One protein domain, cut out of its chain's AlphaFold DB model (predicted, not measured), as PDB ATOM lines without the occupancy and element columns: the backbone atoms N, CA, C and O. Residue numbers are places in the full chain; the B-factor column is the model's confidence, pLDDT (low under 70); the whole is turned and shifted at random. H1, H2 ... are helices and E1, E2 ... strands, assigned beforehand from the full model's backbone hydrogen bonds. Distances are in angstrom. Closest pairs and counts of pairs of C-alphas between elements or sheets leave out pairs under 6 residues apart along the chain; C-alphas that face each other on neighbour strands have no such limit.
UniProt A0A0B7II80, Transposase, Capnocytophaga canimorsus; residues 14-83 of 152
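What this domain is: This is residues 14 to 83 of the 152 residues of the protein "Transposase" of Capnocytophaga canimorsus (UniProt A0A0B7II80). Two helices, H1 and H3, cross at nearly a right angle, and the short helix H2 packs on both, making a small helical head. From the start of H1 a long arm without a named helix, residues 24 to 36, reaches away to the small strand E1 and a loop, of which residues 16 to 21 stick out; residues 75 to 83, of which 75 to 82 belong to H3, stick out too, about perpendicular to H1. The printed part has 70 residues, with E1, H1, H2 and H3 in that order, and is mostly helix. It is loose, with a radius of gyration of the C-alphas of 14.8 A, and flat, spanning 47 by 34 by 17 A.

How they stand to each other: E1, residues 21 to 23, pairs with no named strand, but residues 14 to 15 pair antiparallel with its residues 21 to 22. H1, residues 37 to 49, is apart from E1. H2, residues 53 to 59, touches residues 43 to 47 of H1 at a steep tilt of 67 degrees, opposite ways; the closest C-alphas, of Leu 47 and Val 56, are 6.8 A apart. H3, residues 64 to 82, is about perpendicular to H1 at 86 degrees and touches it with residues 67 to 71 alone; the closest C-alphas, of Ala 40 and Ile 70, are 6.0 A apart. H3 touches H2 with residues 64 to 68 alone, at a steep tilt of 64 degrees, opposite ways; the closest C-alphas, of Ala 57 and Pro 64, are 5.2 A apart. E1 is apart from H2 and H3. Every O i to N i+4 pair is within hydrogen-bond range in H2 and H3, and 8 of 9 are in H1.

Where its parts are: E1 begins at C-alpha 21 (8.544, 29.602, -24.565) and is 6.7 A long from first to last C-alpha. H1 is 19.1 A long, from C-alpha 37 at (26.048, 36.351, -11.390). H2 is 9.9 A long. H3 is 26.6 A long and ends at C-alpha 82 (32.097, 23.081, 2.201).

The domain as a whole: The two C-alphas farthest apart, of Asp 18 and Lys 49, are 47.9 A apart. The printed part has no cut. The link from E1 to H1, residues 24 to 36, is long; those from H1 to H2 and from H2 to H3 are tight. The mean pLDDT of the printed part is 82.0, with residues 14 to 16, 23 and 82 under 70.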
ATOM      1  N   ASN A  14      13.341  32.280 -24.906       56.25
ATOM      2  CA  ASN A  14      13.502  32.056 -26.338       56.25
ATOM      3  C   ASN A  14      12.253  31.340 -26.878       56.25
ATOM      4  O   ASN A  14      11.693  30.465 -26.207       56.25
ATOM      5  N   LEU A  15      11.793  31.722 -28.069       51.66
ATOM      6  CA  LEU A  15      10.720  31.023 -28.772       51.66
ATOM      7  C   LEU A  15      11.327  29.797 -29.451       51.66
ATOM      8  O   LEU A  15      12.210  29.912 -30.294       51.66
ATOM      9  N   SER A  16      10.868  28.610 -29.061       62.56
ATOM     10  CA  SER A  16      11.211  27.392 -29.798       62.56
ATOM     11  C   SER A  16      10.542  27.366 -31.173       62.56
ATOM     12  O   SER A  16       9.543  28.055 -31.377       62.56
ATOM     13  N   GLU A  17      11.051  26.537 -32.090       72.06
ATOM     14  CA  GLU A  17      10.417  26.282 -33.399       72.06
ATOM     15  C   GLU A  17       8.937  25.869 -33.254       72.06
ATOM     16  O   GLU A  17       8.109  26.187 -34.100       72.06
ATOM     17  N   ASP A  18       8.581  25.274 -32.109       77.44
ATOM     18  CA  ASP A  18       7.226  24.868 -31.718       77.44
ATOM     19  C   ASP A  18       6.327  26.035 -31.241       77.44
ATOM     20  O   ASP A  18       5.217  25.809 -30.752       77.44
ATOM     21  N   GLY A  19       6.823  27.277 -31.251       75.44
ATOM     22  CA  GLY A  19       6.145  28.465 -30.716       75.44
ATOM     23  C   GLY A  19       6.028  28.504 -29.186       75.44
ATOM     24  O   GLY A  19       5.448  29.434 -28.627       75.44
ATOM     25  N   LYS A  20       6.577  27.507 -28.480       73.75
ATOM     26  CA  LYS A  20       6.528  27.428 -27.014       73.75
ATOM     27  C   LYS A  20       7.700  28.187 -26.386       73.75
ATOM     28  O   LYS A  20       8.833  28.031 -26.861       73.75
ATOM     29  N   PRO A  21       7.473  28.953 -25.305       72.44
ATOM     30  CA  PRO A  21       8.544  29.602 -24.565       72.44
ATOM     31  C   PRO A  21       9.445  28.547 -23.911       72.44
ATOM     32  O   PRO A  21       8.973  27.721 -23.127       72.44
ATOM     33  N   LYS A  22      10.742  28.564 -24.233       70.75
ATOM     34  CA  LYS A  22      11.762  27.739 -23.574       70.75
ATOM     35  C   LYS A  22      12.720  28.644 -22.803       70.75
ATOM     36  O   LYS A  22      13.189  29.663 -23.311       70.75
ATOM     37  N   VAL A  23      13.002  28.255 -21.561       68.81
ATOM     38  CA  VAL A  23      14.046  28.883 -20.745       68.81
ATOM     39  C   VAL A  23      15.376  28.294 -21.191       68.81
ATOM     40  O   VAL A  23      15.598  27.092 -21.046       68.81
ATOM     41  N   ILE A  24      16.228  29.130 -21.776       75.00
ATOM     42  CA  ILE A  24      17.582  28.732 -22.160       75.00
ATOM     43  C   ILE A  24      18.511  28.809 -20.951       75.00
ATOM     44  O   ILE A  24      18.387  29.700 -20.109       75.00
ATOM     45  N   ASP A  25      19.439  27.862 -20.868       77.62
ATOM     46  CA  ASP A  25      20.517  27.927 -19.891       77.62
ATOM     47  C   ASP A  25      21.547  28.962 -20.349       77.62
ATOM     48  O   ASP A  25      22.043  28.887 -21.475       77.62
ATOM     49  N   ILE A  26      21.843  29.949 -19.505       80.81
ATOM     50  CA  ILE A  26      22.779  31.029 -19.817       80.81
ATOM     51  C   ILE A  26      23.876  31.097 -18.764       80.81
ATOM     52  O   ILE A  26      23.626  31.227 -17.577       80.81
ATOM     53  N   HIS A  27      25.123  31.093 -19.219       85.00
ATOM     54  CA  HIS A  27      26.315  31.116 -18.364       85.00
ATOM     55  C   HIS A  27      26.491  32.361 -17.465       85.00
ATOM     56  O   HIS A  27      27.292  32.320 -16.536       85.00
ATOM     57  N   PHE A  28      25.797  33.477 -17.726       83.06
ATOM     58  CA  PHE A  28      25.979  34.734 -16.980       83.06
ATOM     59  C   PHE A  28      24.889  35.014 -15.929       83.06
ATOM     60  O   PHE A  28      24.999  35.995 -15.182       83.06
ATOM     61  N   ALA A  29      23.841  34.189 -15.852       86.50
ATOM     62  CA  ALA A  29      22.758  34.353 -14.888       86.50
ATOM     63  C   ALA A  29      22.228  32.996 -14.394       86.50
ATOM     64  O   ALA A  29      22.203  32.031 -15.153       86.50
ATOM     65  N   PRO A  30      21.748  32.905 -13.143       83.31
ATOM     66  CA  PRO A  30      21.168  31.675 -12.636       83.31
ATOM     67  C   PRO A  30      19.824  31.373 -13.310       83.31
ATOM     68  O   PRO A  30      19.032  32.274 -13.602       83.31
ATOM     69  N   LYS A  31      19.521  30.081 -13.476       82.88
ATOM     70  CA  LYS A  31      18.216  29.620 -13.976       82.88
ATOM     71  C   LYS A  31      17.075  30.151 -13.110       82.88
ATOM     72  O   LYS A  31      17.136  30.086 -11.884       82.88
ATOM     73  N   TYR A  32      16.017  30.633 -13.760       81.81
ATOM     74  CA  TYR A  32      14.788  31.121 -13.118       81.81
ATOM     75  C   TYR A  32      14.987  32.283 -12.123       81.81
ATOM     76  O   TYR A  32      14.111  32.544 -11.298       81.81
ATOM     77  N   LYS A  33      16.119  32.997 -12.183       83.94
ATOM     78  CA  LYS A  33      16.389  34.182 -11.357       83.94
ATOM     79  C   LYS A  33      16.455  35.431 -12.232       83.94
ATOM     80  O   LYS A  33      17.046  35.421 -13.304       83.94
ATOM     81  N   GLY A  34      15.889  36.532 -11.743       84.88
ATOM     82  CA  GLY A  34      15.870  37.821 -12.445       84.88
ATOM     83  C   GLY A  34      17.133  38.676 -12.269       84.88
ATOM     84  O   GLY A  34      17.034  39.893 -12.358       84.88
ATOM     85  N   TYR A  35      18.290  38.083 -11.959       87.69
ATOM     86  CA  TYR A  35      19.555  38.793 -11.713       87.69
ATOM     87  C   TYR A  35      20.747  38.045 -12.330       87.69
ATOM     88  O   TYR A  35      20.672  36.841 -12.543       87.69
ATOM     89  N   THR A  36      21.865  38.727 -12.605       90.94
ATOM     90  CA  THR A  36      23.100  38.095 -13.125       90.94
ATOM     91  C   THR A  36      24.026  37.611 -12.006       90.94
ATOM     92  O   THR A  36      23.933  38.070 -10.865       90.94
ATOM     93  N   HIS A  37      24.988  36.740 -12.332       88.19
ATOM     94  CA  HIS A  37      26.048  36.351 -11.390       88.19
ATOM     95  C   HIS A  37      26.893  37.551 -10.934       88.19
ATOM     96  O   HIS A  37      27.225  37.653  -9.755       88.19
ATOM     97  N   LEU A  38      27.181  38.495 -11.839       91.00
ATOM     98  CA  LEU A  38      27.910  39.726 -11.511       91.00
ATOM     99  C   LEU A  38      27.130  40.612 -10.533       91.00
ATOM    100  O   LEU A  38      27.704  41.141  -9.583       91.00
ATOM    101  N   PHE A  39      25.814  40.741 -10.731       92.94
ATOM    102  CA  PHE A  39      24.955  41.478  -9.807       92.94
ATOM    103  C   PHE A  39      24.946  40.827  -8.419       92.94
ATOM    104  O   PHE A  39      25.148  41.514  -7.419       92.94
ATOM    105  N   ALA A  40      24.786  39.501  -8.356       89.25
ATOM    106  CA  ALA A  40      24.829  38.754  -7.101       89.25
ATOM    107  C   ALA A  40      26.165  38.936  -6.360       89.25
ATOM    108  O   ALA A  40      26.164  39.225  -5.166       89.25
ATOM    109  N   ALA A  41      27.297  38.858  -7.066       88.44
ATOM    110  CA  ALA A  41      28.618  39.089  -6.480       88.44
ATOM    111  C   ALA A  41      28.743  40.498  -5.876       88.44
ATOM    112  O   ALA A  41      29.237  40.653  -4.758       88.44
ATOM    113  N   LYS A  42      28.228  41.524  -6.569       92.25
ATOM    114  CA  LYS A  42      28.242  42.901  -6.059       92.25
ATOM    115  C   LYS A  42      27.359  43.077  -4.822       92.25
ATOM    116  O   LYS A  42      27.760  43.762  -3.882       92.25
ATOM    117  N   VAL A  43      26.185  42.445  -4.802       90.75
ATOM    118  CA  VAL A  43      25.293  42.431  -3.631       90.75
ATOM    119  C   VAL A  43      26.002  41.833  -2.412       90.75
ATOM    120  O   VAL A  43      25.960  42.434  -1.340       90.75
ATOM    121  N   ILE A  44      26.696  40.700  -2.567       86.94
ATOM    122  CA  ILE A  44      27.448  40.062  -1.473       86.94
ATOM    123  C   ILE A  44      28.586  40.961  -0.973       86.94
ATOM    124  O   ILE A  44      28.728  41.146   0.235       86.94
ATOM    125  N   GLU A  45      29.345  41.590  -1.876       87.38
ATOM    126  CA  GLU A  45      30.403  42.544  -1.505       87.38
ATOM    127  C   GLU A  45      29.867  43.681  -0.615       87.38
ATOM    128  O   GLU A  45      30.500  44.077   0.366       87.38
ATOM    129  N   ILE A  46      28.679  44.201  -0.937       83.56
ATOM    130  CA  ILE A  46      28.042  45.267  -0.162       83.56
ATOM    131  C   ILE A  46      27.492  44.727   1.160       83.56
ATOM    132  O   ILE A  46      27.669  45.391   2.176       83.56
ATOM    133  N   LEU A  47      26.900  43.528   1.191       82.62
ATOM    134  CA  LEU A  47      26.405  42.897   2.423       82.62
ATOM    135  C   LEU A  47      27.516  42.649   3.458       82.62
ATOM    136  O   LEU A  47      27.256  42.708   4.660       82.62
ATOM    137  N   HIS A  48      28.761  42.439   3.019       81.25
ATOM    138  CA  HIS A  48      29.912  42.377   3.925       81.25
ATOM    139  C   HIS A  48      30.206  43.719   4.618       81.25
ATOM    140  O   HIS A  48      30.694  43.728   5.748       81.25
ATOM    141  N   LYS A  49      29.891  44.846   3.968       85.00
ATOM    142  CA  LYS A  49      30.110  46.211   4.482       85.00
ATOM    143  C   LYS A  49      28.882  46.754   5.222       85.00
ATOM    144  O   LYS A  49      29.019  47.441   6.230       85.00
ATOM    145  N   VAL A  50      27.684  46.434   4.737       81.56
ATOM    146  CA  VAL A  50      26.387  46.918   5.221       81.56
ATOM    147  C   VAL A  50      25.523  45.719   5.602       81.56
ATOM    148  O   VAL A  50      24.978  45.025   4.751       81.56
ATOM    149  N   LYS A  51      25.351  45.494   6.909       73.88
ATOM    150  CA  LYS A  51      24.662  44.303   7.441       73.88
ATOM    151  C   LYS A  51      23.125  44.392   7.432       73.88
ATOM    152  O   LYS A  51      22.460  43.524   7.991       73.88
ATOM    153  N   VAL A  52      22.549  45.432   6.824       81.12
ATOM    154  CA  VAL A  52      21.097  45.680   6.792       81.12
ATOM    155  C   VAL A  52      20.556  45.432   5.384       81.12
ATOM    156  O   VAL A  52      20.806  46.216   4.472       81.12
ATOM    157  N   GLN A  53      19.775  44.359   5.213       79.31
ATOM    158  CA  GLN A  53      19.263  43.920   3.902       79.31
ATOM    159  C   GLN A  53      18.440  44.998   3.183       79.31
ATOM    160  O   GLN A  53      18.599  45.179   1.979       79.31
ATOM    161  N   ASN A  54      17.596  45.736   3.917       84.50
ATOM    162  CA  ASN A  54      16.767  46.801   3.342       84.50
ATOM    163  C   ASN A  54      17.623  47.935   2.769       84.50
ATOM    164  O   ASN A  54      17.403  48.353   1.639       84.50
ATOM    165  N   THR A  55      18.658  48.359   3.495       90.69
ATOM    166  CA  THR A  55      19.596  49.382   3.021       90.69
ATOM    167  C   THR A  55      20.348  48.914   1.778       90.69
ATOM    168  O   THR A  55      20.521  49.680   0.838       90.69
ATOM    169  N   VAL A  56      20.766  47.645   1.725       86.56
ATOM    170  CA  VAL A  56      21.407  47.098   0.517       86.56
ATOM    171  C   VAL A  56      20.432  47.047  -0.659       86.56
ATOM    172  O   VAL A  56      20.825  47.362  -1.779       86.56
ATOM    173  N   ALA A  57      19.166  46.696  -0.426       91.94
ATOM    174  CA  ALA A  57      18.142  46.697  -1.469       91.94
ATOM    175  C   ALA A  57      17.936  48.099  -2.064       91.94
ATOM    176  O   ALA A  57      17.907  48.242  -3.285       91.94
ATOM    177  N   GLU A  58      17.876  49.125  -1.212       94.81
ATOM    178  CA  GLU A  58      17.795  50.531  -1.623       94.81
ATOM    179  C   GLU A  58      19.027  50.961  -2.432       94.81
ATOM    180  O   GLU A  58      18.877  51.496  -3.530       94.81
ATOM    181  N   LEU A  59      20.237  50.662  -1.937       94.88
ATOM    182  CA  LEU A  59      21.504  50.976  -2.614       94.88
ATOM    183  C   LEU A  59      21.636  50.294  -3.981       94.88
ATOM    184  O   LEU A  59      22.225  50.853  -4.901       94.88
ATOM    185  N   MET A  60      21.106  49.078  -4.107       91.44
ATOM    186  CA  MET A  60      21.173  48.273  -5.328       91.44
ATOM    187  C   MET A  60      19.947  48.444  -6.228       91.44
ATOM    188  O   MET A  60      19.816  47.715  -7.211       91.44
ATOM    189  N   HIS A  61      19.052  49.382  -5.894       94.88
ATOM    190  CA  HIS A  61      17.809  49.655  -6.617       94.88
ATOM    191  C   HIS A  61      16.994  48.387  -6.912       94.88
ATOM    192  O   HIS A  61      16.499  48.169  -8.017       94.88
ATOM    193  N   THR A  62      16.872  47.523  -5.908       92.50
ATOM    194  CA  THR A  62      16.159  46.251  -6.009       92.50
ATOM    195  C   THR A  62      15.258  46.034  -4.797       92.50
ATOM    196  O   THR A  62      15.098  46.902  -3.944       92.50
ATOM    197  N   THR A  63      14.620  44.870  -4.724       89.94
ATOM    198  CA  THR A  63      13.745  44.522  -3.602       89.94
ATOM    199  C   THR A  63      14.509  43.739  -2.531       89.94
ATOM    200  O   THR A  63      15.395  42.946  -2.868       89.94
ATOM    201  N   PRO A  64      14.127  43.852  -1.245       83.00
ATOM    202  CA  PRO A  64      14.675  43.000  -0.187       83.00
ATOM    203  C   PRO A  64      14.516  41.502  -0.481       83.00
ATOM    204  O   PRO A  64      15.362  40.701  -0.095       83.00
ATOM    205  N   TYR A  65      13.469  41.118  -1.223       87.69
ATOM    206  CA  TYR A  65      13.267  39.744  -1.681       87.69
ATOM    207  C   TYR A  65      14.403  39.252  -2.590       87.69
ATOM    208  O   TYR A  65      14.901  38.144  -2.404       87.69
ATOM    209  N   VAL A  66      14.848  40.075  -3.546       87.12
ATOM    210  CA  VAL A  66      15.968  39.727  -4.437       87.12
ATOM    211  C   VAL A  66      17.265  39.594  -3.643       87.12
ATOM    212  O   VAL A  66      17.983  38.614  -3.829       87.12
ATOM    213  N   ILE A  67      17.530  40.518  -2.712       87.88
ATOM    214  CA  ILE A  67      18.694  40.442  -1.813       87.88
ATOM    215  C   ILE A  67      18.668  39.136  -1.008       87.88
ATOM    216  O   ILE A  67      19.653  38.399  -1.006       87.88
ATOM    217  N   ARG A  68      17.526  38.805  -0.393       85.69
ATOM    218  CA  ARG A  68      17.347  37.559   0.361       85.69
ATOM    219  C   ARG A  68      17.575  36.328  -0.511       85.69
ATOM    220  O   ARG A  68      18.313  35.438  -0.109       85.69
ATOM    221  N   SER A  69      17.014  36.298  -1.722       86.62
ATOM    222  CA  SER A  69      17.216  35.174  -2.641       86.62
ATOM    223  C   SER A  69      18.681  35.009  -3.051       86.62
ATOM    224  O   SER A  69      19.088  33.878  -3.298       86.62
ATOM    225  N   ILE A  70      19.454  36.091  -3.178       86.88
ATOM    226  CA  ILE A  70      20.895  36.014  -3.459       86.88
ATOM    227  C   ILE A  70      21.629  35.426  -2.251       86.88
ATOM    228  O   ILE A  70      22.446  34.525  -2.421       86.88
ATOM    229  N   MET A  71      21.309  35.891  -1.038       84.19
ATOM    230  CA  MET A  71      21.894  35.362   0.198       84.19
ATOM    231  C   MET A  71      21.633  33.861   0.351       84.19
ATOM    232  O   MET A  71      22.572  33.108   0.588       84.19
ATOM    233  N   GLU A  72      20.384  33.425   0.168       84.19
ATOM    234  CA  GLU A  72      19.983  32.014   0.233       84.19
ATOM    235  C   GLU A  72      20.786  31.163  -0.763       84.19
ATOM    236  O   GLU A  72      21.406  30.182  -0.364       84.19
ATOM    237  N   SER A  73      20.855  31.575  -2.036       78.62
ATOM    238  CA  SER A  73      21.580  30.824  -3.071       78.62
ATOM    239  C   SER A  73      23.092  30.758  -2.832       78.62
ATOM    240  O   SER A  73      23.719  29.747  -3.140       78.62
ATOM    241  N   VAL A  74      23.699  31.816  -2.284       80.88
ATOM    242  CA  VAL A  74      25.135  31.825  -1.962       80.88
ATOM    243  C   VAL A  74      25.435  30.943  -0.754       80.88
ATOM    244  O   VAL A  74      26.423  30.215  -0.778       80.88
ATOM    245  N   VAL A  75      24.581  30.961   0.274       78.69
ATOM    246  CA  VAL A  75      24.722  30.081   1.444       78.69
ATOM    247  C   VAL A  75      24.539  28.620   1.051       78.69
ATOM    248  O   VAL A  75      25.363  27.795   1.426       78.69
ATOM    249  N   GLU A  76      23.514  28.297   0.261       78.12
ATOM    250  CA  GLU A  76      23.287  26.941  -0.246       78.12
ATOM    251  C   GLU A  76      24.506  26.429  -1.023       78.12
ATOM    252  O   GLU A  76      25.021  25.349  -0.736       78.12
ATOM    253  N   LYS A  77      25.032  27.248  -1.941       76.62
ATOM    254  CA  LYS A  77      26.255  26.930  -2.681       76.62
ATOM    255  C   LYS A  77      27.451  26.711  -1.747       76.62
ATOM    256  O   LYS A  77      28.147  25.713  -1.888       76.62
ATOM    257  N   ALA A  78      27.672  27.609  -0.789       74.31
ATOM    258  CA  ALA A  78      28.788  27.508   0.147       74.31
ATOM    259  C   ALA A  78      28.683  26.270   1.053       74.31
ATOM    260  O   ALA A  78      29.698  25.652   1.357       74.31
ATOM    261  N   LEU A  79      27.472  25.879   1.464       72.75
ATOM    262  CA  LEU A  79      27.242  24.653   2.233       72.75
ATOM    263  C   LEU A  79      27.552  23.402   1.405       72.75
ATOM    264  O   LEU A  79      28.187  22.484   1.919       72.75
ATOM    265  N   LEU A  80      27.152  23.381   0.130       74.88
ATOM    266  CA  LEU A  80      27.473  22.286  -0.790       74.88
ATOM    267  C   LEU A  80      28.984  22.177  -1.043       74.88
ATOM    268  O   LEU A  80      29.524  21.077  -1.005       74.88
ATOM    269  N   GLU A  81      29.665  23.302  -1.272       76.69
ATOM    270  CA  GLU A  81      31.115  23.344  -1.514       76.69
ATOM    271  C   GLU A  81      31.930  22.991  -0.266       76.69
ATOM    272  O   GLU A  81      32.961  22.330  -0.370       76.69
ATOM    273  N   ARG A  82      31.465  23.409   0.917       69.31
ATOM    274  CA  ARG A  82      32.097  23.081   2.201       69.31
ATOM    275  C   ARG A  82      32.063  21.581   2.488       69.31
ATOM    276  O   ARG A  82      33.018  21.062   3.060       69.31
ATOM    277  N   GLY A  83      30.966  20.908   2.145       72.06
ATOM    278  CA  GLY A  83      30.774  19.492   2.447       72.06
ATOM    279  C   GLY A  83      30.696  19.198   3.950       72.06
ATOM    280  O   GLY A  83      30.252  20.022   4.757       72.06
TER     281      GLY A  83